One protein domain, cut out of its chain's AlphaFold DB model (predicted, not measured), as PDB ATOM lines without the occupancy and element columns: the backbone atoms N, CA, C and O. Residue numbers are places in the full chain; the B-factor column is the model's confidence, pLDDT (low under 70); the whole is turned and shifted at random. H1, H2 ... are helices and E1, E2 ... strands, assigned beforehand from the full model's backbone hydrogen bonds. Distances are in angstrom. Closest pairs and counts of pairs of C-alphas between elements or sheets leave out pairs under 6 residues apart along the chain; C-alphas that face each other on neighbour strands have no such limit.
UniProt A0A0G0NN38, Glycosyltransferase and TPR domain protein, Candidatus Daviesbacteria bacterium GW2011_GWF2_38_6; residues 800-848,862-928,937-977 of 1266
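Overview. This is residues 800 to 848, 862 to 928 and 937 to 977 of the 1266 residues of the protein "Glycosyltransferase and TPR domain protein" of Candidatus Daviesbacteria bacterium GW2011_GWF2_38_6 (UniProt A0A0G0NN38). Look first for two lobes: a small three-stranded sheet with H1 over it, H6 at its edge strand E2 and H2 beyond H6, and, past one end of the sheet, a cluster of three helices, H3, H4 and H5, of which H5 reaches the sheet. The long unnamed stretch of residues 937 to 964 runs round the outside of the sheet lobe. The printed part has 157 residues, in the order H1 E1 H2 E2 H3 H4 H5 E3 H6; the mixed sheet runs E1 E3 E2. The class is mixed, helices and strands, though under half of the residues are in named elements. The whole is compact, with a radius of gyration of the C-alphas of 16.1 A and spans of 44 by 40 by 27 A.

Arrangement. Begin at the inner strand E3, residues 918 to 922. E1, residues 820 to 824, is its parallel neighbour, with N 821 and O 918 2.9 A apart, within hydrogen-bond range. E2, residues 842 to 845, is its antiparallel neighbour, with N 919 and O 845 at 2.7 A. H1, residues 803 to 813, is on the sheet at a height over the sheet of 9.6 A, over E1 and E3; on the local plane it runs along the strands, at 7 degrees to E1. Its closest C-alphas to E1 are Met 807 and Ile 823, 7.2 A apart. H6, residues 965 to 973, only grazes the sheet with its residues 965 to 972; the C-alphas of Cys 845 and Leu 968, the closest of E2 and H6, are 6.4 A apart. H2, residues 832 to 836, is close to H6 but not clearly touching, at 7.3 A between C-alphas 834 and 967, the closest. H5, residues 905 to 913, also only grazes the sheet, with residues 908 to 913. H3, residues 867 to 876, touches H5 at a shallow tilt of 21 degrees, the same way; the closest C-alphas, Leu 867 and Ser 907, are 7.0 A apart. H4, residues 887 to 896, and H5 only just touch, with 3 pairs of C-alphas within 8 A, the closest Phe 892 and Met 906 at 6.8 A. In H1 to H6 every O i to N i+4 pair is within hydrogen-bond range.

Along the chain. Find C-alpha 803 at (203.219, 283.253, 189.091); from there H1 runs 15.4 A. E3 runs 13.2 A from C-alpha 918 at (202.575, 269.356, 175.272). H4 spans 14.4 A and H3 14.0 A. H6 ends at C-alpha 973, (185.374, 267.726, 178.533).

Size, cuts and confidence. The C-alphas farthest apart, Asn 897 and Asn 955, are 45.1 A apart. Residues 849 to 861 and 929 to 936 are not printed, with C-alpha gaps of 14.1 A and 17.9 A. Of the links printed whole, none is long. Confidence in this model is under 70 at residues 937 to 945, 975 and 977.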
ATOM      1  N   GLN A 800     199.407 286.399 189.938       94.50
ATOM      2  CA  GLN A 800     199.201 286.218 191.378       94.50
ATOM      3  C   GLN A 800     200.509 285.881 192.087       94.50
ATOM      4  O   GLN A 800     201.522 285.650 191.430       94.50
ATOM      5  N   LYS A 801     200.479 285.822 193.430       89.19
ATOM      6  CA  LYS A 801     201.627 285.743 194.369       89.19
ATOM      7  C   LYS A 801     202.741 284.706 194.069       89.19
ATOM      8  O   LYS A 801     203.855 284.872 194.558       89.19
ATOM      9  N   TYR A 802     202.494 283.690 193.248       92.19
ATOM     10  CA  TYR A 802     203.514 282.689 192.893       92.19
ATOM     11  C   TYR A 802     203.678 282.478 191.381       92.19
ATOM     12  O   TYR A 802     204.241 281.471 190.960       92.19
ATOM     13  N   PHE A 803     203.164 283.389 190.550       95.50
ATOM     14  CA  PHE A 803     203.219 283.253 189.091       95.50
ATOM     15  C   PHE A 803     204.651 283.215 188.559       95.50
ATOM     16  O   PHE A 803     205.030 282.253 187.897       95.50
ATOM     17  N   PHE A 804     205.473 284.215 188.881       94.31
ATOM     18  CA  PHE A 804     206.846 284.273 188.372       94.31
ATOM     19  C   PHE A 804     207.735 283.160 188.943       94.31
ATOM     20  O   PHE A 804     208.590 282.649 188.221       94.31
ATOM     21  N   ASP A 805     207.477 282.710 190.180       92.69
ATOM     22  CA  ASP A 805     208.116 281.515 190.749       92.69
ATOM     23  C   ASP A 805     207.821 280.271 189.887       92.69
ATOM     24  O   ASP A 805     208.736 279.526 189.524       92.69
ATOM     25  N   PHE A 806     206.549 280.057 189.528       94.75
ATOM     26  CA  PHE A 806     206.119 278.935 188.694       94.75
ATOM     27  C   PHE A 806     206.709 279.006 187.283       94.75
ATOM     28  O   PHE A 806     207.320 278.039 186.826       94.75
ATOM     29  N   MET A 807     206.597 280.161 186.619       95.69
ATOM     30  CA  MET A 807     207.100 280.346 185.255       95.69
ATOM     31  C   MET A 807     208.612 280.157 185.182       95.69
ATOM     32  O   MET A 807     209.084 279.390 184.347       95.69
ATOM     33  N   SER A 808     209.373 280.795 186.077       92.62
ATOM     34  CA  SER A 808     210.834 280.676 186.101       92.62
ATOM     35  C   SER A 808     211.277 279.239 186.376       92.62
ATOM     36  O   SER A 808     212.148 278.708 185.686       92.62
ATOM     37  N   THR A 809     210.631 278.557 187.326       91.81
ATOM     38  CA  THR A 809     210.973 277.162 187.637       91.81
ATOM     39  C   THR A 809     210.716 276.239 186.449       91.81
ATOM     40  O   THR A 809     211.584 275.442 186.094       91.81
ATOM     41  N   CYS A 810     209.562 276.368 185.791       94.00
ATOM     42  CA  CYS A 810     209.222 275.561 184.621       94.00
ATOM     43  C   CYS A 810     210.123 275.877 183.416       94.00
ATOM     44  O   CYS A 810     210.610 274.947 182.769       94.00
ATOM     45  N   LEU A 811     210.395 277.162 183.151       95.44
ATOM     46  CA  LEU A 811     211.259 277.605 182.051       95.44
ATOM     47  C   LEU A 811     212.691 277.079 182.194       95.44
ATOM     48  O   LEU A 811     213.274 276.655 181.199       95.44
ATOM     49  N   ASN A 812     213.222 277.048 183.419       92.50
ATOM     50  CA  ASN A 812     214.542 276.488 183.711       92.50
ATOM     51  C   ASN A 812     214.545 274.951 183.672       92.50
ATOM     52  O   ASN A 812     215.386 274.340 183.018       92.50
ATOM     53  N   LYS A 813     213.596 274.300 184.359       92.06
ATOM     54  CA  LYS A 813     213.575 272.835 184.510       92.06
ATOM     55  C   LYS A 813     213.384 272.102 183.181       92.06
ATOM     56  O   LYS A 813     214.004 271.065 182.963       92.06
ATOM     57  N   TYR A 814     212.524 272.626 182.311       92.94
ATOM     58  CA  TYR A 814     212.134 271.969 181.060       92.94
ATOM     59  C   TYR A 814     212.787 272.591 179.818       92.94
ATOM     60  O   TYR A 814     212.402 272.285 178.688       92.94
ATOM     61  N   GLU A 815     213.821 273.414 180.012       93.31
ATOM     62  CA  GLU A 815     214.508 274.141 178.944       93.31
ATOM     63  C   GLU A 815     215.003 273.248 177.810       93.31
ATOM     64  O   GLU A 815     214.933 273.651 176.658       93.31
ATOM     65  N   LYS A 816     215.451 272.025 178.107       93.44
ATOM     66  CA  LYS A 816     215.999 271.088 177.110       93.44
ATOM     67  C   LYS A 816     215.008 270.018 176.646       93.44
ATOM     68  O   LYS A 816     215.386 269.121 175.900       93.44
ATOM     69  N   ASN A 817     213.762 270.049 177.119       94.31
ATOM     70  CA  ASN A 817     212.796 269.000 176.814       94.31
ATOM     71  C   ASN A 817     211.997 269.330 175.547       94.31
ATOM     72  O   ASN A 817     211.070 270.138 175.580       94.31
ATOM     73  N   GLU A 818     212.323 268.661 174.442       93.56
ATOM     74  CA  GLU A 818     211.702 268.929 173.138       93.56
ATOM     75  C   GLU A 818     210.212 268.582 173.055       93.56
ATOM     76  O   GLU A 818     209.530 269.094 172.176       93.56
ATOM     77  N   LYS A 819     209.662 267.800 173.995       94.94
ATOM     78  CA  LYS A 819     208.212 267.562 174.051       94.94
ATOM     79  C   LYS A 819     207.436 268.733 174.645       94.94
ATOM     80  O   LYS A 819     206.223 268.789 174.486       94.94
ATOM     81  N   ILE A 820     208.088 269.668 175.333       96.31
ATOM     82  CA  ILE A 820     207.407 270.770 176.018       96.31
ATOM     83  C   ILE A 820     207.521 272.039 175.181       96.31
ATOM     84  O   ILE A 820     208.620 272.549 174.951       96.31
ATOM     85  N   TYR A 821     206.361 272.541 174.755       97.44
ATOM     86  CA  TYR A 821     206.229 273.670 173.834       97.44
ATOM     87  C   TYR A 821     205.835 274.977 174.521       97.44
ATOM     88  O   TYR A 821     206.007 276.051 173.949       97.44
ATOM     89  N   GLY A 822     205.333 274.921 175.749       97.44
ATOM     90  CA  GLY A 822     205.006 276.123 176.498       97.44
ATOM     91  C   GLY A 822     204.421 275.835 177.868       97.44
ATOM     92  O   GLY A 822     204.247 274.687 178.276       97.44
ATOM     93  N   ILE A 823     204.158 276.915 178.588       97.81
ATOM     94  CA  ILE A 823     203.653 276.920 179.956       97.81
ATOM     95  C   ILE A 823     202.460 277.865 179.994       97.81
ATOM     96  O   ILE A 823     202.570 278.999 179.535       97.81
ATOM     97  N   SER A 824     201.341 277.413 180.548       96.69
ATOM     98  CA  SER A 824     200.212 278.258 180.931       96.69
ATOM     99  C   SER A 824     200.324 278.590 182.417       96.69
ATOM    100  O   SER A 824     200.584 277.703 183.223       96.69
ATOM    101  N   GLY A 825     200.114 279.846 182.800       94.69
ATOM    102  CA  GLY A 825     199.973 280.261 184.197       94.69
ATOM    103  C   GLY A 825     198.545 280.140 184.715       94.69
ATOM    104  O   GLY A 825     198.326 280.110 185.925       94.69
ATOM    105  N   TYR A 826     197.574 280.051 183.809       94.62
ATOM    106  CA  TYR A 826     196.181 279.797 184.134       94.62
ATOM    107  C   TYR A 826     195.845 278.301 184.110       94.62
ATOM    108  O   TYR A 826     196.389 277.548 183.299       94.62
ATOM    109  N   SER A 827     194.890 277.897 184.951       91.38
ATOM    110  CA  SER A 827     194.271 276.570 184.917       91.38
ATOM    111  C   SER A 827     192.781 276.638 185.254       91.38
ATOM    112  O   SER A 827     192.360 277.448 186.081       91.38
ATOM    113  N   ILE A 828     191.982 275.779 184.617       88.50
ATOM    114  CA  ILE A 828     190.552 275.615 184.924       88.50
ATOM    115  C   ILE A 828     190.362 275.054 186.347       88.50
ATOM    116  O   ILE A 828     191.264 274.392 186.859       88.50
ATOM    117  N   PRO A 829     189.207 275.261 187.008       86.06
ATOM    118  CA  PRO A 829     188.970 274.694 188.333       86.06
ATOM    119  C   PRO A 829     188.925 273.158 188.272       86.06
ATOM    120  O   PRO A 829     187.994 272.576 187.704       86.06
ATOM    121  N   ILE A 830     189.929 272.501 188.858       88.06
ATOM    122  CA  ILE A 830     190.007 271.038 188.966       88.06
ATOM    123  C   ILE A 830     189.331 270.594 190.277       88.06
ATOM    124  O   ILE A 830     189.654 271.142 191.333       88.06
ATOM    125  N   PRO A 831     188.407 269.614 190.244       87.19
ATOM    126  CA  PRO A 831     187.750 269.094 191.438       87.19
ATOM    127  C   PRO A 831     188.748 268.495 192.437       87.19
ATOM    128  O   PRO A 831     189.719 267.837 192.048       87.19
ATOM    129  N   ASN A 832     188.487 268.688 193.733       85.19
ATOM    130  CA  ASN A 832     189.355 268.193 194.807       85.19
ATOM    131  C   ASN A 832     189.487 266.665 194.791       85.19
ATOM    132  O   ASN A 832     190.514 266.145 195.214       85.19
ATOM    133  N   GLU A 833     188.481 265.952 194.286       86.88
ATOM    134  CA  GLU A 833     188.491 264.498 194.142       86.88
ATOM    135  C   GLU A 833     189.628 264.054 193.212       86.88
ATOM    136  O   GLU A 833     190.410 263.182 193.577       86.88
ATOM    137  N   ILE A 834     189.793 264.723 192.063       88.00
ATOM    138  CA  ILE A 834     190.872 264.427 191.106       88.00
ATOM    139  C   ILE A 834     192.228 264.847 191.686       88.00
ATOM    140  O   ILE A 834     193.208 264.114 191.579       88.00
ATOM    141  N   LEU A 835     192.293 266.017 192.332       86.94
ATOM    142  CA  LEU A 835     193.537 266.509 192.934       86.94
ATOM    143  C   LEU A 835     194.015 265.640 194.103       86.94
ATOM    144  O   LEU A 835     195.215 265.530 194.315       86.94
ATOM    145  N   SER A 836     193.107 265.001 194.846       85.38
ATOM    146  CA  SER A 836     193.476 264.125 195.966       85.38
ATOM    147  C   SER A 836     194.251 262.875 195.529       85.38
ATOM    148  O   SER A 836     195.049 262.350 196.303       85.38
ATOM    149  N   GLU A 837     194.067 262.445 194.278       86.31
ATOM    150  CA  GLU A 837     194.763 261.306 193.667       86.31
ATOM    151  C   GLU A 837     195.975 261.733 192.815       86.31
ATOM    152  O   GLU A 837     196.719 260.881 192.323       86.31
ATOM    153  N   TYR A 838     196.206 263.041 192.642       90.06
ATOM    154  CA  TYR A 838     197.280 263.578 191.808       90.06
ATOM    155  C   TYR A 838     198.328 264.332 192.643       90.06
ATOM    156  O   TYR A 838     198.072 265.444 193.101       90.06
ATOM    157  N   PRO A 839     199.542 263.779 192.824       85.44
ATOM    158  CA  PRO A 839     200.488 264.294 193.814       85.44
ATOM    159  C   PRO A 839     201.308 265.509 193.349       85.44
ATOM    160  O   PRO A 839     202.084 266.031 194.145       85.44
ATOM    161  N   ASN A 840     201.200 265.935 192.085       91.44
ATOM    162  CA  ASN A 840     202.053 266.985 191.515       91.44
ATOM    163  C   ASN A 840     201.335 268.337 191.414       91.44
ATOM    164  O   ASN A 840     200.125 268.404 191.209       91.44
ATOM    165  N   ASP A 841     202.108 269.420 191.450       90.75
ATOM    166  CA  ASP A 841     201.617 270.799 191.347       90.75
ATOM    167  C   ASP A 841     201.405 271.267 189.897       90.75
ATOM    168  O   ASP A 841     200.870 272.351 189.654       90.75
ATOM    169  N   LEU A 842     201.808 270.456 188.916       94.00
ATOM    170  CA  LEU A 842     201.583 270.700 187.493       94.00
ATOM    171  C   LEU A 842     201.223 269.416 186.757       94.00
ATOM    172  O   LEU A 842     201.584 268.329 187.202       94.00
ATOM    173  N   TYR A 843     200.577 269.560 185.605       94.38
ATOM    174  CA  TYR A 843     200.257 268.485 184.673       94.38
ATOM    175  C   TYR A 843     200.545 268.907 183.225       94.38
ATOM    176  O   TYR A 843     200.713 270.090 182.924       94.38
ATOM    177  N   PHE A 844     200.605 267.927 182.322       94.94
ATOM    178  CA  PHE A 844     200.841 268.149 180.895       94.94
ATOM    179  C   PHE A 844     199.551 267.985 180.090       94.94
ATOM    180  O   PHE A 844     198.788 267.044 180.324       94.94
ATOM    181  N   CYS A 845     199.328 268.873 179.125       93.06
ATOM    182  CA  CYS A 845     198.172 268.859 178.232       93.06
ATOM    183  C   CYS A 845     198.616 269.195 176.800       93.06
ATOM    184  O   CYS A 845     199.384 270.138 176.636       93.06
ATOM    185  N   PRO A 846     198.153 268.490 175.751       90.50
ATOM    186  CA  PRO A 846     198.500 268.833 174.369       90.50
ATOM    187  C   PRO A 846     197.938 270.201 173.946       90.50
ATOM    188  O   PRO A 846     198.472 270.845 173.047       90.50
ATOM    189  N   ARG A 847     196.879 270.687 174.612       92.56
ATOM    190  CA  ARG A 847     196.256 271.976 174.307       92.56
ATOM    191  C   ARG A 847     197.004 273.150 174.922       92.56
ATOM    192  O   ARG A 847     197.248 273.174 176.124       92.56
ATOM    193  N   ILE A 848     197.289 274.170 174.120       94.38
ATOM    194  CA  ILE A 848     197.935 275.402 174.580       94.38
ATOM    195  C   ILE A 848     197.010 276.245 175.462       94.38
ATOM    196  O   ILE A 848     195.794 276.247 175.269       94.38
ATOM    197  N   HIS A 862     208.984 276.394 165.521       94.88
ATOM    198  CA  HIS A 862     208.100 275.427 164.868       94.88
ATOM    199  C   HIS A 862     206.721 276.003 164.522       94.88
ATOM    200  O   HIS A 862     205.896 275.284 163.964       94.88
ATOM    201  N   LYS A 863     206.442 277.270 164.857       93.44
ATOM    202  CA  LYS A 863     205.159 277.904 164.562       93.44
ATOM    203  C   LYS A 863     204.971 278.069 163.057       93.44
ATOM    204  O   LYS A 863     205.744 278.757 162.397       93.44
ATOM    205  N   ILE A 864     203.877 277.521 162.544       90.62
ATOM    206  CA  ILE A 864     203.462 277.657 161.149       90.62
ATOM    207  C   ILE A 864     202.289 278.641 161.076       90.62
ATOM    208  O   ILE A 864     201.298 278.494 161.789       90.62
ATOM    209  N   ASN A 865     202.408 279.672 160.233       83.00
ATOM    210  CA  ASN A 865     201.358 280.686 160.034       83.00
ATOM    211  C   ASN A 865     200.448 280.388 158.834       83.00
ATOM    212  O   ASN A 865     199.298 280.818 158.827       83.00
ATOM    213  N   ASP A 866     200.955 279.676 157.826       86.19
ATOM    214  CA  ASP A 866     200.171 279.283 156.656       86.19
ATOM    215  C   ASP A 866     199.229 278.135 157.035       86.19
ATOM    216  O   ASP A 866     199.664 277.010 157.281       86.19
ATOM    217  N   LEU A 867     197.929 278.433 157.098       85.06
ATOM    218  CA  LEU A 867     196.901 277.471 157.487       85.06
ATOM    219  C   LEU A 867     196.736 276.335 156.472       85.06
ATOM    220  O   LEU A 867     196.371 275.235 156.877       85.06
ATOM    221  N   ASN A 868     197.005 276.568 155.183       83.88
ATOM    222  CA  ASN A 868     196.911 275.525 154.163       83.88
ATOM    223  C   ASN A 868     198.103 274.574 154.267       83.88
ATOM    224  O   ASN A 868     197.908 273.365 154.320       83.88
ATOM    225  N   PHE A 869     199.317 275.115 154.398       86.88
ATOM    226  CA  PHE A 869     200.500 274.288 154.636       86.88
ATOM    227  C   PHE A 869     200.384 273.506 155.950       86.88
ATOM    228  O   PHE A 869     200.657 272.310 155.990       86.88
ATOM    229  N   LEU A 870     199.916 274.154 157.021       86.69
ATOM    230  CA  LEU A 870     199.681 273.494 158.302       86.69
ATOM    231  C   LEU A 870     198.642 272.373 158.178       86.69
ATOM    232  O   LEU A 870     198.869 271.289 158.706       86.69
ATOM    233  N   ASN A 871     197.543 272.605 157.451       89.06
ATOM    234  CA  ASN A 871     196.539 271.582 157.159       89.06
ATOM    235  C   ASN A 871     197.162 270.368 156.457       89.06
ATOM    236  O   ASN A 871     196.949 269.230 156.872       89.06
ATOM    237  N   ASP A 872     197.965 270.612 155.423       88.25
ATOM    238  CA  ASP A 872     198.620 269.555 154.657       88.25
ATOM    239  C   ASP A 872     199.586 268.742 155.529       88.25
ATOM    240  O   ASP A 872     199.570 267.514 155.483       88.25
ATOM    241  N   GLU A 873     200.397 269.397 156.364       89.62
ATOM    242  CA  GLU A 873     201.333 268.714 157.263       89.62
ATOM    243  C   GLU A 873     200.623 267.914 158.367       89.62
ATOM    244  O   GLU A 873     201.027 266.787 158.667       89.62
ATOM    245  N   LEU A 874     199.538 268.448 158.942       91.19
ATOM    246  CA  LEU A 874     198.716 267.740 159.933       91.19
ATOM    247  C   LEU A 874     198.097 266.472 159.339       91.19
ATOM    248  O   LEU A 874     198.137 265.418 159.973       91.19
ATOM    249  N   HIS A 875     197.578 266.555 158.109       86.88
ATOM    250  CA  HIS A 875     197.055 265.394 157.392       86.88
ATOM    251  C   HIS A 875     198.154 264.386 157.045       86.88
ATOM    252  O   HIS A 875     197.943 263.185 157.197       86.88
ATOM    253  N   LYS A 876     199.338 264.847 156.617       87.69
ATOM    254  CA  LYS A 876     200.478 263.965 156.311       87.69
ATOM    255  C   LYS A 876     200.942 263.163 157.525       87.69
ATOM    256  O   LYS A 876     201.346 262.014 157.361       87.69
ATOM    257  N   LYS A 877     200.909 263.757 158.721       87.31
ATOM    258  CA  LYS A 877     201.310 263.097 159.974       87.31
ATOM    259  C   LYS A 877     200.166 262.391 160.715       87.31
ATOM    260  O   LYS A 877     200.425 261.844 161.781       87.31
ATOM    261  N   ASP A 878     198.950 262.390 160.162       86.88
ATOM    262  CA  ASP A 878     197.748 261.796 160.771       86.88
ATOM    263  C   ASP A 878     197.502 262.280 162.214       86.88
ATOM    264  O   ASP A 878     197.328 261.514 163.160       86.88
ATOM    265  N   VAL A 879     197.570 263.599 162.399       90.50
ATOM    266  CA  VAL A 879     197.472 264.233 163.716       90.50
ATOM    267  C   VAL A 879     196.009 264.325 164.155       90.50
ATOM    268  O   VAL A 879     195.203 264.979 163.493       90.50
ATOM    269  N   ASP A 880     195.662 263.745 165.310       90.19
ATOM    270  CA  ASP A 880     194.319 263.889 165.888       90.19
ATOM    271  C   ASP A 880     194.078 265.329 166.361       90.19
ATOM    272  O   ASP A 880     194.663 265.793 167.341       90.19
ATOM    273  N   LEU A 881     193.181 266.042 165.680       90.06
ATOM    274  CA  LEU A 881     192.822 267.416 166.031       90.06
ATOM    275  C   LEU A 881     191.925 267.512 167.275       90.06
ATOM    276  O   LEU A 881     191.812 268.592 167.849       90.06
ATOM    277  N   ASN A 882     191.326 266.410 167.733       88.19
ATOM    278  CA  ASN A 882     190.443 266.392 168.905       88.19
ATOM    279  C   ASN A 882     191.198 266.192 170.225       88.19
ATOM    280  O   ASN A 882     190.592 266.294 171.291       88.19
ATOM    281  N   GLN A 883     192.513 265.939 170.184       86.31
ATOM    282  CA  GLN A 883     193.317 265.573 171.360       86.31
ATOM    283  C   GLN A 883     193.310 266.618 172.497       86.31
ATOM    284  O   GLN A 883     193.703 266.315 173.623       86.31
ATOM    285  N   GLY A 884     192.844 267.840 172.223       82.06
ATOM    286  CA  GLY A 884     192.646 268.906 173.207       82.06
ATOM    287  C   GLY A 884     191.217 269.454 173.314       82.06
ATOM    288  O   GLY A 884     191.029 270.432 174.033       82.06
ATOM    289  N   GLY A 885     190.224 268.878 172.630       85.94
ATOM    290  CA  GLY A 885     188.828 269.357 172.607       85.94
ATOM    291  C   GLY A 885     188.166 269.217 171.234       85.94
ATOM    292  O   GLY A 885     188.840 269.354 170.213       85.94
ATOM    293  N   ASP A 886     186.853 268.954 171.208       85.44
ATOM    294  CA  ASP A 886     186.065 268.810 169.965       85.44
ATOM    295  C   ASP A 886     185.794 270.139 169.229       85.44
ATOM    296  O   ASP A 886     185.376 270.154 168.070       85.44
ATOM    297  N   ASP A 887     186.092 271.261 169.878       84.75
ATOM    298  CA  ASP A 887     186.000 272.608 169.333       84.75
ATOM    299  C   ASP A 887     187.184 272.955 168.415       84.75
ATOM    300  O   ASP A 887     187.047 273.784 167.515       84.75
ATOM    301  N   VAL A 888     188.336 272.295 168.582       88.38
ATOM    302  CA  VAL A 888     189.568 272.575 167.824       88.38
ATOM    303  C   VAL A 888     189.391 272.375 166.306       88.38
ATOM    304  O   VAL A 888     189.741 273.296 165.561       88.38
ATOM    305  N   PRO A 889     188.813 271.262 165.797       87.50
ATOM    306  CA  PRO A 889     188.548 271.109 164.363       87.50
ATOM    307  C   PRO A 889     187.560 272.149 163.821       87.50
ATOM    308  O   PRO A 889     187.737 272.659 162.716       87.50
ATOM    309  N   VAL A 890     186.539 272.501 164.610       86.38
ATOM    310  CA  VAL A 890     185.520 273.490 164.226       86.38
ATOM    311  C   VAL A 890     186.149 274.875 164.079       86.38
ATOM    312  O   VAL A 890     185.973 275.524 163.050       86.38
ATOM    313  N   MET A 891     186.929 275.310 165.072       85.50
ATOM    314  CA  MET A 891     187.635 276.592 165.035       85.50
ATOM    315  C   MET A 891     188.664 276.646 163.900       85.50
ATOM    316  O   MET A 891     188.836 277.694 163.278       85.50
ATOM    317  N   PHE A 892     189.331 275.526 163.599       90.00
ATOM    318  CA  PHE A 892     190.278 275.458 162.489       90.00
ATOM    319  C   PHE A 892     189.588 275.664 161.133       90.00
ATOM    320  O   PHE A 892     190.027 276.506 160.348       90.00
ATOM    321  N   GLU A 893     188.461 274.993 160.888       84.56
ATOM    322  CA  GLU A 893     187.680 275.186 159.659       84.56
ATOM    323  C   GLU A 893     187.077 276.594 159.563       84.56
ATOM    324  O   GLU A 893     187.098 277.209 158.494       84.56
ATOM    325  N   GLN A 894     186.625 277.168 160.682       85.19
ATOM    326  CA  GLN A 894     186.160 278.558 160.731       85.19
ATOM    327  C   GLN A 894     187.264 279.572 160.385       85.19
ATOM    328  O   GLN A 894     186.992 280.586 159.739       85.19
ATOM    329  N   MET A 895     188.516 279.314 160.778       82.44
ATOM    330  CA  MET A 895     189.648 280.153 160.367       82.44
ATOM    331  C   MET A 895     189.971 279.995 158.880       82.44
ATOM    332  O   MET A 895     190.251 280.989 158.212       82.44
ATOM    333  N   ARG A 896     189.892 278.774 158.337       83.25
ATOM    334  CA  ARG A 896     190.151 278.507 156.911       83.25
ATOM    335  C   ARG A 896     189.103 279.126 155.989       83.25
ATOM    336  O   ARG A 896     189.455 279.650 154.936       83.25
ATOM    337  N   ASN A 897     187.831 279.096 156.382       78.56
ATOM    338  CA  ASN A 897     186.731 279.667 155.598       78.56
ATOM    339  C   ASN A 897     186.506 281.174 155.849       78.56
ATOM    340  O   ASN A 897     185.659 281.791 155.203       78.56
ATOM    341  N   GLY A 898     187.262 281.774 156.773       78.94
ATOM    342  CA  GLY A 898     187.245 283.206 157.064       78.94
ATOM    343  C   GLY A 898     186.103 283.685 157.966       78.94
ATOM    344  O   GLY A 898     185.958 284.900 158.131       78.94
ATOM    345  N   SER A 899     185.310 282.782 158.554       77.94
ATOM    346  CA  SER A 899     184.265 283.122 159.538       77.94
ATOM    347  C   SER A 899     184.823 283.452 160.931       77.94
ATOM    348  O   SER A 899     184.207 284.234 161.652       77.94
ATOM    349  N   LEU A 900     186.011 282.942 161.281       79.69
ATOM    350  CA  LEU A 900     186.762 283.296 162.492       79.69
ATOM    351  C   LEU A 900     188.053 284.039 162.108       79.69
ATOM    352  O   LEU A 900     188.852 283.543 161.315       79.69
ATOM    353  N   LYS A 901     188.261 285.242 162.659       80.62
ATOM    354  CA  LYS A 901     189.399 286.132 162.347       80.62
ATOM    355  C   LYS A 901     190.089 286.620 163.623       80.62
ATOM    356  O   LYS A 901     189.476 286.641 164.682       80.62
ATOM    357  N   ASP A 902     191.345 287.050 163.495       79.69
ATOM    358  CA  ASP A 902     192.169 287.607 164.586       79.69
ATOM    359  C   ASP A 902     192.373 286.650 165.784       79.69
ATOM    360  O   ASP A 902     192.244 287.024 166.949       79.69
ATOM    361  N   VAL A 903     192.688 285.382 165.483       85.31
ATOM    362  CA  VAL A 903     192.984 284.322 166.463       85.31
ATOM    363  C   VAL A 903     194.377 283.750 166.190       85.31
ATOM    364  O   VAL A 903     194.597 283.088 165.179       85.31
ATOM    365  N   TRP A 904     195.342 283.988 167.085       88.31
ATOM    366  CA  TRP A 904     196.718 283.480 166.928       88.31
ATOM    367  C   TRP A 904     196.905 282.060 167.469       88.31
ATOM    368  O   TRP A 904     197.724 281.295 166.948       88.31
ATOM    369  N   THR A 905     196.140 281.715 168.508       90.38
ATOM    370  CA  THR A 905     196.299 280.500 169.314       90.38
ATOM    371  C   THR A 905     196.182 279.233 168.478       90.38
ATOM    372  O   THR A 905     196.993 278.331 168.639       90.38
ATOM    373  N   MET A 906     195.251 279.181 167.526       91.00
ATOM    374  CA  MET A 906     195.009 277.988 166.708       91.00
ATOM    375  C   MET A 906     196.214 277.581 165.860       91.00
ATOM    376  O   MET A 906     196.610 276.420 165.875       91.00
ATOM    377  N   SER A 907     196.850 278.532 165.171       90.69
ATOM    378  CA  SER A 907     198.050 278.245 164.369       90.69
ATOM    379  C   SER A 907     199.198 277.690 165.225       90.69
ATOM    380  O   SER A 907     199.938 276.803 164.800       90.69
ATOM    381  N   TRP A 908     199.316 278.168 166.468       95.00
ATOM    382  CA  TRP A 908     200.317 277.685 167.407       95.00
ATOM    383  C   TRP A 908     199.954 276.315 167.987       95.00
ATOM    384  O   TRP A 908     200.773 275.405 167.930       95.00
ATOM    385  N   LEU A 909     198.711 276.129 168.438       95.31
ATOM    386  CA  LEU A 909     198.169 274.859 168.927       95.31
ATOM    387  C   LEU A 909     198.387 273.718 167.937       95.31
ATOM    388  O   LEU A 909     198.894 272.660 168.289       95.31
ATOM    389  N   LEU A 910     198.042 273.958 166.681       95.00
ATOM    390  CA  LEU A 910     198.184 272.977 165.621       95.00
ATOM    391  C   LEU A 910     199.656 272.688 165.292       95.00
ATOM    392  O   LEU A 910     200.011 271.546 165.013       95.00
ATOM    393  N   SER A 911     200.536 273.687 165.408       95.06
ATOM    394  CA  SER A 911     201.986 273.470 165.302       95.06
ATOM    395  C   SER A 911     202.521 272.603 166.453       95.06
ATOM    396  O   SER A 911     203.419 271.791 166.240       95.06
ATOM    397  N   VAL A 912     201.959 272.733 167.661       95.31
ATOM    398  CA  VAL A 912     202.273 271.863 168.811       95.31
ATOM    399  C   VAL A 912     201.802 270.432 168.541       95.31
ATOM    400  O   VAL A 912     202.592 269.498 168.679       95.31
ATOM    401  N   TYR A 913     200.562 270.251 168.072       95.56
ATOM    402  CA  TYR A 913     200.023 268.928 167.732       95.56
ATOM    403  C   TYR A 913     200.841 268.224 166.647       95.56
ATOM    404  O   TYR A 913     201.142 267.038 166.769       95.56
ATOM    405  N   LEU A 914     201.262 268.960 165.611       95.06
ATOM    406  CA  LEU A 914     202.085 268.437 164.516       95.06
ATOM    407  C   LEU A 914     203.418 267.831 164.988       95.06
ATOM    408  O   LEU A 914     204.043 267.041 164.270       95.06
ATOM    409  N   ASN A 915     203.876 268.212 166.178       94.00
ATOM    410  CA  ASN A 915     205.144 267.775 166.745       94.00
ATOM    411  C   ASN A 915     204.987 266.914 168.013       94.00
ATOM    412  O   ASN A 915     205.975 266.740 168.722       94.00
ATOM    413  N   ASP A 916     203.795 266.363 168.294       93.00
ATOM    414  CA  ASP A 916     203.518 265.570 169.516       93.00
ATOM    415  C   ASP A 916     203.908 266.328 170.806       93.00
ATOM    416  O   ASP A 916     204.419 265.767 171.780       93.00
ATOM    417  N   GLY A 917     203.743 267.656 170.778       95.25
ATOM    418  CA  GLY A 917     204.127 268.547 171.861       95.25
ATOM    419  C   GLY A 917     203.047 268.686 172.934       95.25
ATOM    420  O   GLY A 917     201.855 268.510 172.685       95.25
ATOM    421  N   VAL A 918     203.462 269.068 174.140       95.75
ATOM    422  CA  VAL A 918     202.575 269.356 175.272       95.75
ATOM    423  C   VAL A 918     202.895 270.698 175.926       95.75
ATOM    424  O   VAL A 918     204.007 271.228 175.851       95.75
ATOM    425  N   TYR A 919     201.891 271.238 176.600       96.38
ATOM    426  CA  TYR A 919     201.946 272.406 177.461       96.38
ATOM    427  C   TYR A 919     201.929 272.006 178.934       96.38
ATOM    428  O   TYR A 919     201.249 271.060 179.332       96.38
ATOM    429  N   ILE A 920     202.649 272.772 179.747       96.38
ATOM    430  CA  ILE A 920     202.601 272.694 181.205       96.38
ATOM    431  C   ILE A 920     201.429 273.534 181.715       96.38
ATOM    432  O   ILE A 920     201.306 274.701 181.350       96.38
ATOM    433  N   TYR A 921     200.631 272.965 182.613       95.62
ATOM    434  CA  TYR A 921     199.590 273.666 183.363       95.62
ATOM    435  C   TYR A 921     199.775 273.450 184.861       95.62
ATOM    436  O   TYR A 921     200.079 272.328 185.270       95.62
ATOM    437  N   PRO A 922     199.549 274.466 185.704       94.81
ATOM    438  CA  PRO A 922     199.508 274.275 187.143       94.81
ATOM    439  C   PRO A 922     198.185 273.608 187.550       94.81
ATOM    440  O   PRO A 922     197.155 273.777 186.895       94.81
ATOM    441  N   THR A 923     198.171 272.874 188.661       92.44
ATOM    442  CA  THR A 923     196.923 272.309 189.215       92.44
ATOM    443  C   THR A 923     196.020 273.364 189.861       92.44
ATOM    444  O   THR A 923     194.827 273.131 190.043       92.44
ATOM    445  N   LYS A 924     196.572 274.538 190.187       91.88
ATOM    446  CA  LYS A 924     195.855 275.728 190.670       91.88
ATOM    447  C   LYS A 924     196.329 276.949 189.898       91.88
ATOM    448  O   LYS A 924     197.514 277.067 189.611       91.88
ATOM    449  N   SER A 925     195.430 277.866 189.563       94.44
ATOM    450  CA  SER A 925     195.795 278.997 188.711       94.44
ATOM    451  C   SER A 925     196.754 279.963 189.411       94.44
ATOM    452  O   SER A 925     196.586 280.289 190.588       94.44
ATOM    453  N   HIS A 926     197.733 280.462 188.661       94.81
ATOM    454  CA  HIS A 926     198.618 281.558 189.053       94.81
ATOM    455  C   HIS A 926     198.269 282.881 188.346       94.81
ATOM    456  O   HIS A 926     198.898 283.902 188.618       94.81
ATOM    457  N   ILE A 927     197.267 282.872 187.464       95.44
ATOM    458  CA  ILE A 927     196.727 284.048 186.776       95.44
ATOM    459  C   ILE A 927     195.270 284.243 187.194       95.44
ATOM    460  O   ILE A 927     194.476 283.299 187.175       95.44
ATOM    461  N   ALA A 928     194.914 285.480 187.529       91.88
ATOM    462  CA  ALA A 928     193.524 285.910 187.589       91.88
ATOM    463  C   ALA A 928     193.184 286.605 186.265       91.88
ATOM    464  O   ALA A 928     193.732 287.671 185.976       91.88
ATOM    465  N   VAL A 937     187.484 291.122 173.087       54.41
ATOM    466  CA  VAL A 937     187.371 290.996 171.611       54.41
ATOM    467  C   VAL A 937     186.645 289.700 171.211       54.41
ATOM    468  O   VAL A 937     185.925 289.686 170.218       54.41
ATOM    469  N   HIS A 938     186.790 288.635 172.012       53.09
ATOM    470  CA  HIS A 938     186.256 287.292 171.729       53.09
ATOM    471  C   HIS A 938     185.404 286.706 172.876       53.09
ATOM    472  O   HIS A 938     185.211 285.493 172.932       53.09
ATOM    473  N   CYS A 939     184.900 287.516 173.820       53.38
ATOM    474  CA  CYS A 939     184.103 287.004 174.947       53.38
ATOM    475  C   CYS A 939     182.958 287.930 175.399       53.38
ATOM    476  O   CYS A 939     183.032 289.151 175.298       53.38
ATOM    477  N   GLY A 940     181.887 287.315 175.921       48.25
ATOM    478  CA  GLY A 940     180.807 287.975 176.666       48.25
ATOM    479  C   GLY A 940     180.919 287.721 178.178       48.25
ATOM    480  O   GLY A 940     181.778 286.955 178.613       48.25
ATOM    481  N   LYS A 941     180.036 288.327 178.987       61.25
ATOM    482  CA  LYS A 941     180.024 288.154 180.456       61.25
ATOM    483  C   LYS A 941     179.806 286.686 180.852       61.25
ATOM    484  O   LYS A 941     178.752 286.126 180.549       61.25
ATOM    485  N   THR A 942     180.761 286.071 181.555       57.84
ATOM    486  CA  THR A 942     180.640 284.687 182.055       57.84
ATOM    487  C   THR A 942     181.477 284.441 183.312       57.84
ATOM    488  O   THR A 942     182.566 284.981 183.444       57.84
ATOM    489  N   ASN A 943     180.981 283.586 184.210       61.16
ATOM    490  CA  ASN A 943     181.688 283.076 185.395       61.16
ATOM    491  C   ASN A 943     182.184 281.625 185.209       61.16
ATOM    492  O   ASN A 943     182.638 280.984 186.153       61.16
ATOM    493  N   LYS A 944     182.084 281.073 183.987       59.69
ATOM    494  CA  LYS A 944     182.450 279.676 183.667       59.69
ATOM    495  C   LYS A 944     183.925 279.352 183.961       59.69
ATOM    496  O   LYS A 944     184.264 278.182 184.134       59.69
ATOM    497  N   PHE A 945     184.786 280.366 183.990       66.19
ATOM    498  CA  PHE A 945     186.239 280.237 184.104       66.19
ATOM    499  C   PHE A 945     186.793 280.752 185.443       66.19
ATOM    500  O   PHE A 945     188.005 280.901 185.594       66.19
ATOM    501  N   ASP A 946     185.926 280.989 186.431       74.00
ATOM    502  CA  ASP A 946     186.368 281.286 187.792       74.00
ATOM    503  C   ASP A 946     187.144 280.085 188.345       74.00
ATOM    504  O   ASP A 946     186.697 278.936 188.276       74.00
ATOM    505  N   THR A 947     188.339 280.334 188.878       79.44
ATOM    506  CA  THR A 947     189.270 279.272 189.272       79.44
ATOM    507  C   THR A 947     189.900 279.538 190.635       79.44
ATOM    508  O   THR A 947     189.856 280.645 191.173       79.44
ATOM    509  N   VAL A 948     190.480 278.491 191.219       84.62
ATOM    510  CA  VAL A 948     191.108 278.536 192.540       84.62
ATOM    511  C   VAL A 948     192.565 278.967 192.398       84.62
ATOM    512  O   VAL A 948     193.334 278.357 191.651       84.62
ATOM    513  N   MET A 949     192.949 280.007 193.140       90.25
ATOM    514  CA  MET A 949     194.309 280.546 193.114       90.25
ATOM    515  C   MET A 949     195.294 279.669 193.892       90.25
ATOM    516  O   MET A 949     194.980 279.125 194.955       90.25
ATOM    517  N   ALA A 950     196.520 279.571 193.385       87.56
ATOM    518  CA  ALA A 950     197.623 278.942 194.093       87.56
ATOM    519  C   ALA A 950     198.019 279.754 195.342       87.56
ATOM    520  O   ALA A 950     198.271 280.957 195.274       87.56
ATOM    521  N   ILE A 951     198.107 279.078 196.491       86.56
ATOM    522  CA  ILE A 951     198.452 279.686 197.793       86.56
ATOM    523  C   ILE A 951     199.879 279.362 198.264       86.56
ATOM    524  O   ILE A 951     200.330 279.894 199.282       86.56
ATOM    525  N   SER A 952     200.609 278.539 197.511       82.50
ATOM    526  CA  SER A 952     201.987 278.131 197.787       82.50
ATOM    527  C   SER A 952     202.827 278.114 196.512       82.50
ATOM    528  O   SER A 952     202.292 278.071 195.402       82.50
ATOM    529  N   LYS A 953     204.154 278.114 196.680       83.50
ATOM    530  CA  LYS A 953     205.091 277.838 195.588       83.50
ATOM    531  C   LYS A 953     204.928 276.391 195.100       83.50
ATOM    532  O   LYS A 953     204.607 275.530 195.923       83.50
ATOM    533  N   PRO A 954     205.146 276.126 193.802       79.44
ATOM    534  CA  PRO A 954     205.195 274.761 193.293       79.44
ATOM    535  C   PRO A 954     206.393 274.027 193.910       79.44
ATOM    536  O   PRO A 954     207.487 274.584 193.982       79.44
ATOM    537  N   ASN A 955     206.180 272.800 194.371       81.94
ATOM    538  CA  ASN A 955     207.168 271.988 195.079       81.94
ATOM    539  C   ASN A 955     207.294 270.573 194.495       81.94
ATOM    540  O   ASN A 955     208.382 269.998 194.527       81.94
ATOM    541  N   ILE A 956     206.204 270.000 193.973       85.00
ATOM    542  CA  ILE A 956     206.152 268.605 193.520       85.00
ATOM    543  C   ILE A 956     205.917 268.566 192.010       85.00
ATOM    544  O   ILE A 956     204.905 269.049 191.507       85.00
ATOM    545  N   TYR A 957     206.861 267.976 191.278       85.00
ATOM    546  CA  TYR A 957     206.865 267.966 189.816       85.00
ATOM    547  C   TYR A 957     206.931 266.537 189.279       85.00
ATOM    548  O   TYR A 957     207.724 265.749 189.806       85.00
ATOM    549  N   PRO A 958     206.218 266.219 188.184       82.12
ATOM    550  CA  PRO A 958     206.342 264.918 187.550       82.12
ATOM    551  C   PRO A 958     207.772 264.696 187.040       82.12
ATOM    552  O   PRO A 958     208.389 265.606 186.475       82.12
ATOM    553  N   VAL A 959     208.286 263.480 187.239       72.44
ATOM    554  CA  VAL A 959     209.595 263.052 186.719       72.44
ATOM    555  C   VAL A 959     209.524 262.844 185.205       72.44
ATOM    556  O   VAL A 959     210.406 263.305 184.484       72.44
ATOM    557  N   ASP A 960     208.436 262.237 184.728       82.19
ATOM    558  CA  ASP A 960     208.209 261.952 183.314       82.19
ATOM    559  C   ASP A 960     207.239 262.953 182.676       82.19
ATOM    560  O   ASP A 960     206.252 263.379 183.282       82.19
ATOM    561  N   VAL A 961     207.497 263.298 181.412       87.25
ATOM    562  CA  VAL A 961     206.614 264.149 180.600       87.25
ATOM    563  C   VAL A 961     205.542 263.280 179.954       87.25
ATOM    564  O   VAL A 961     205.649 262.880 178.796       87.25
ATOM    565  N   VAL A 962     204.526 262.942 180.746       85.94
ATOM    566  CA  VAL A 962     203.391 262.111 180.327       85.94
ATOM    567  C   VAL A 962     202.088 262.779 180.752       85.94
ATOM    568  O   VAL A 962     201.970 263.312 181.857       85.94
ATOM    569  N   THR A 963     201.092 262.754 179.871       88.62
ATOM    570  CA  THR A 963     199.760 263.281 180.169       88.62
ATOM    571  C   THR A 963     199.043 262.383 181.180       88.62
ATOM    572  O   THR A 963     199.054 261.155 181.087       88.62
ATOM    573  N   ASN A 964     198.396 262.986 182.180       89.69
ATOM    574  CA  ASN A 964     197.555 262.233 183.109       89.69
ATOM    575  C   ASN A 964     196.161 262.055 182.497       89.69
ATOM    576  O   ASN A 964     195.484 263.036 182.202       89.69
ATOM    577  N   LYS A 965     195.717 260.804 182.330       84.75
ATOM    578  CA  LYS A 965     194.466 260.478 181.632       84.75
ATOM    579  C   LYS A 965     193.219 261.096 182.281       84.75
ATOM    580  O   LYS A 965     192.345 261.556 181.556       84.75
ATOM    581  N   GLN A 966     193.128 261.115 183.614       85.94
ATOM    582  CA  GLN A 966     191.970 261.684 184.315       85.94
ATOM    583  C   GLN A 966     191.923 263.213 184.164       85.94
ATOM    584  O   GLN A 966     190.882 263.762 183.807       85.94
ATOM    585  N   LEU A 967     193.058 263.890 184.369       87.12
ATOM    586  CA  LEU A 967     193.166 265.344 184.207       87.12
ATOM    587  C   LEU A 967     192.953 265.780 182.755       87.12
ATOM    588  O   LEU A 967     192.239 266.748 182.512       87.12
ATOM    589  N   LEU A 968     193.516 265.043 181.794       87.31
ATOM    590  CA  LEU A 968     193.328 265.309 180.370       87.31
ATOM    591  C   LEU A 968     191.860 265.144 179.967       87.31
ATOM    592  O   LEU A 968     191.316 266.027 179.314       87.31
ATOM    593  N   GLN A 969     191.200 264.066 180.401       85.81
ATOM    594  CA  GLN A 969     189.778 263.857 180.120       85.81
ATOM    595  C   GLN A 969     188.916 264.979 180.710       85.81
ATOM    596  O   GLN A 969     188.013 265.475 180.040       85.81
ATOM    597  N   TYR A 970     189.197 265.400 181.947       86.44
ATOM    598  CA  TYR A 970     188.485 266.510 182.577       86.44
ATOM    599  C   TYR A 970     188.694 267.828 181.817       86.44
ATOM    600  O   TYR A 970     187.730 268.548 181.551       86.44
ATOM    601  N   PHE A 971     189.938 268.116 181.426       84.06
ATOM    602  CA  PHE A 971     190.295 269.314 180.670       84.06
ATOM    603  C   PHE A 971     189.611 269.356 179.297       84.06
ATOM    604  O   PHE A 971     188.992 270.360 178.955       84.06
ATOM    605  N   VAL A 972     189.646 268.246 178.550       83.12
ATOM    606  CA  VAL A 972     188.988 268.105 177.240       83.12
ATOM    607  C   VAL A 972     187.471 268.277 177.363       83.12
ATOM    608  O   VAL A 972     186.888 269.065 176.626       83.12
ATOM    609  N   ASN A 973     186.828 267.635 178.347       81.88
ATOM    610  CA  ASN A 973     185.374 267.726 178.533       81.88
ATOM    611  C   ASN A 973     184.882 269.169 178.747       81.88
ATOM    612  O   ASN A 973     183.809 269.524 178.266       81.88
ATOM    613  N   LYS A 974     185.661 270.025 179.422       77.69
ATOM    614  CA  LYS A 974     185.296 271.439 179.641       77.69
ATOM    615  C   LYS A 974     185.322 272.298 178.380       77.69
ATOM    616  O   LYS A 974     184.743 273.394 178.377       77.69
ATOM    617  N   HIS A 975     185.975 271.812 177.333       69.94
ATOM    618  CA  HIS A 975     186.066 272.467 176.036       69.94
ATOM    619  C   HIS A 975     185.175 271.821 174.973       69.94
ATOM    620  O   HIS A 975     185.120 272.332 173.862       69.94
ATOM    621  N   ASN A 976     184.403 270.789 175.333       75.38
ATOM    622  CA  ASN A 976     183.448 270.187 174.416       75.38
ATOM    623  C   ASN A 976     182.186 271.050 174.247       75.38
ATOM    624  O   ASN A 976     181.633 271.580 175.218       75.38
ATOM    625  N   LEU A 977     181.689 271.150 173.013       51.09
ATOM    626  CA  LEU A 977     180.571 272.026 172.625       51.09
ATOM    627  C   LEU A 977     179.206 271.656 173.257       51.09
ATOM    628  O   LEU A 977     178.255 272.429 173.148       51.09
TER     629      LEU A 977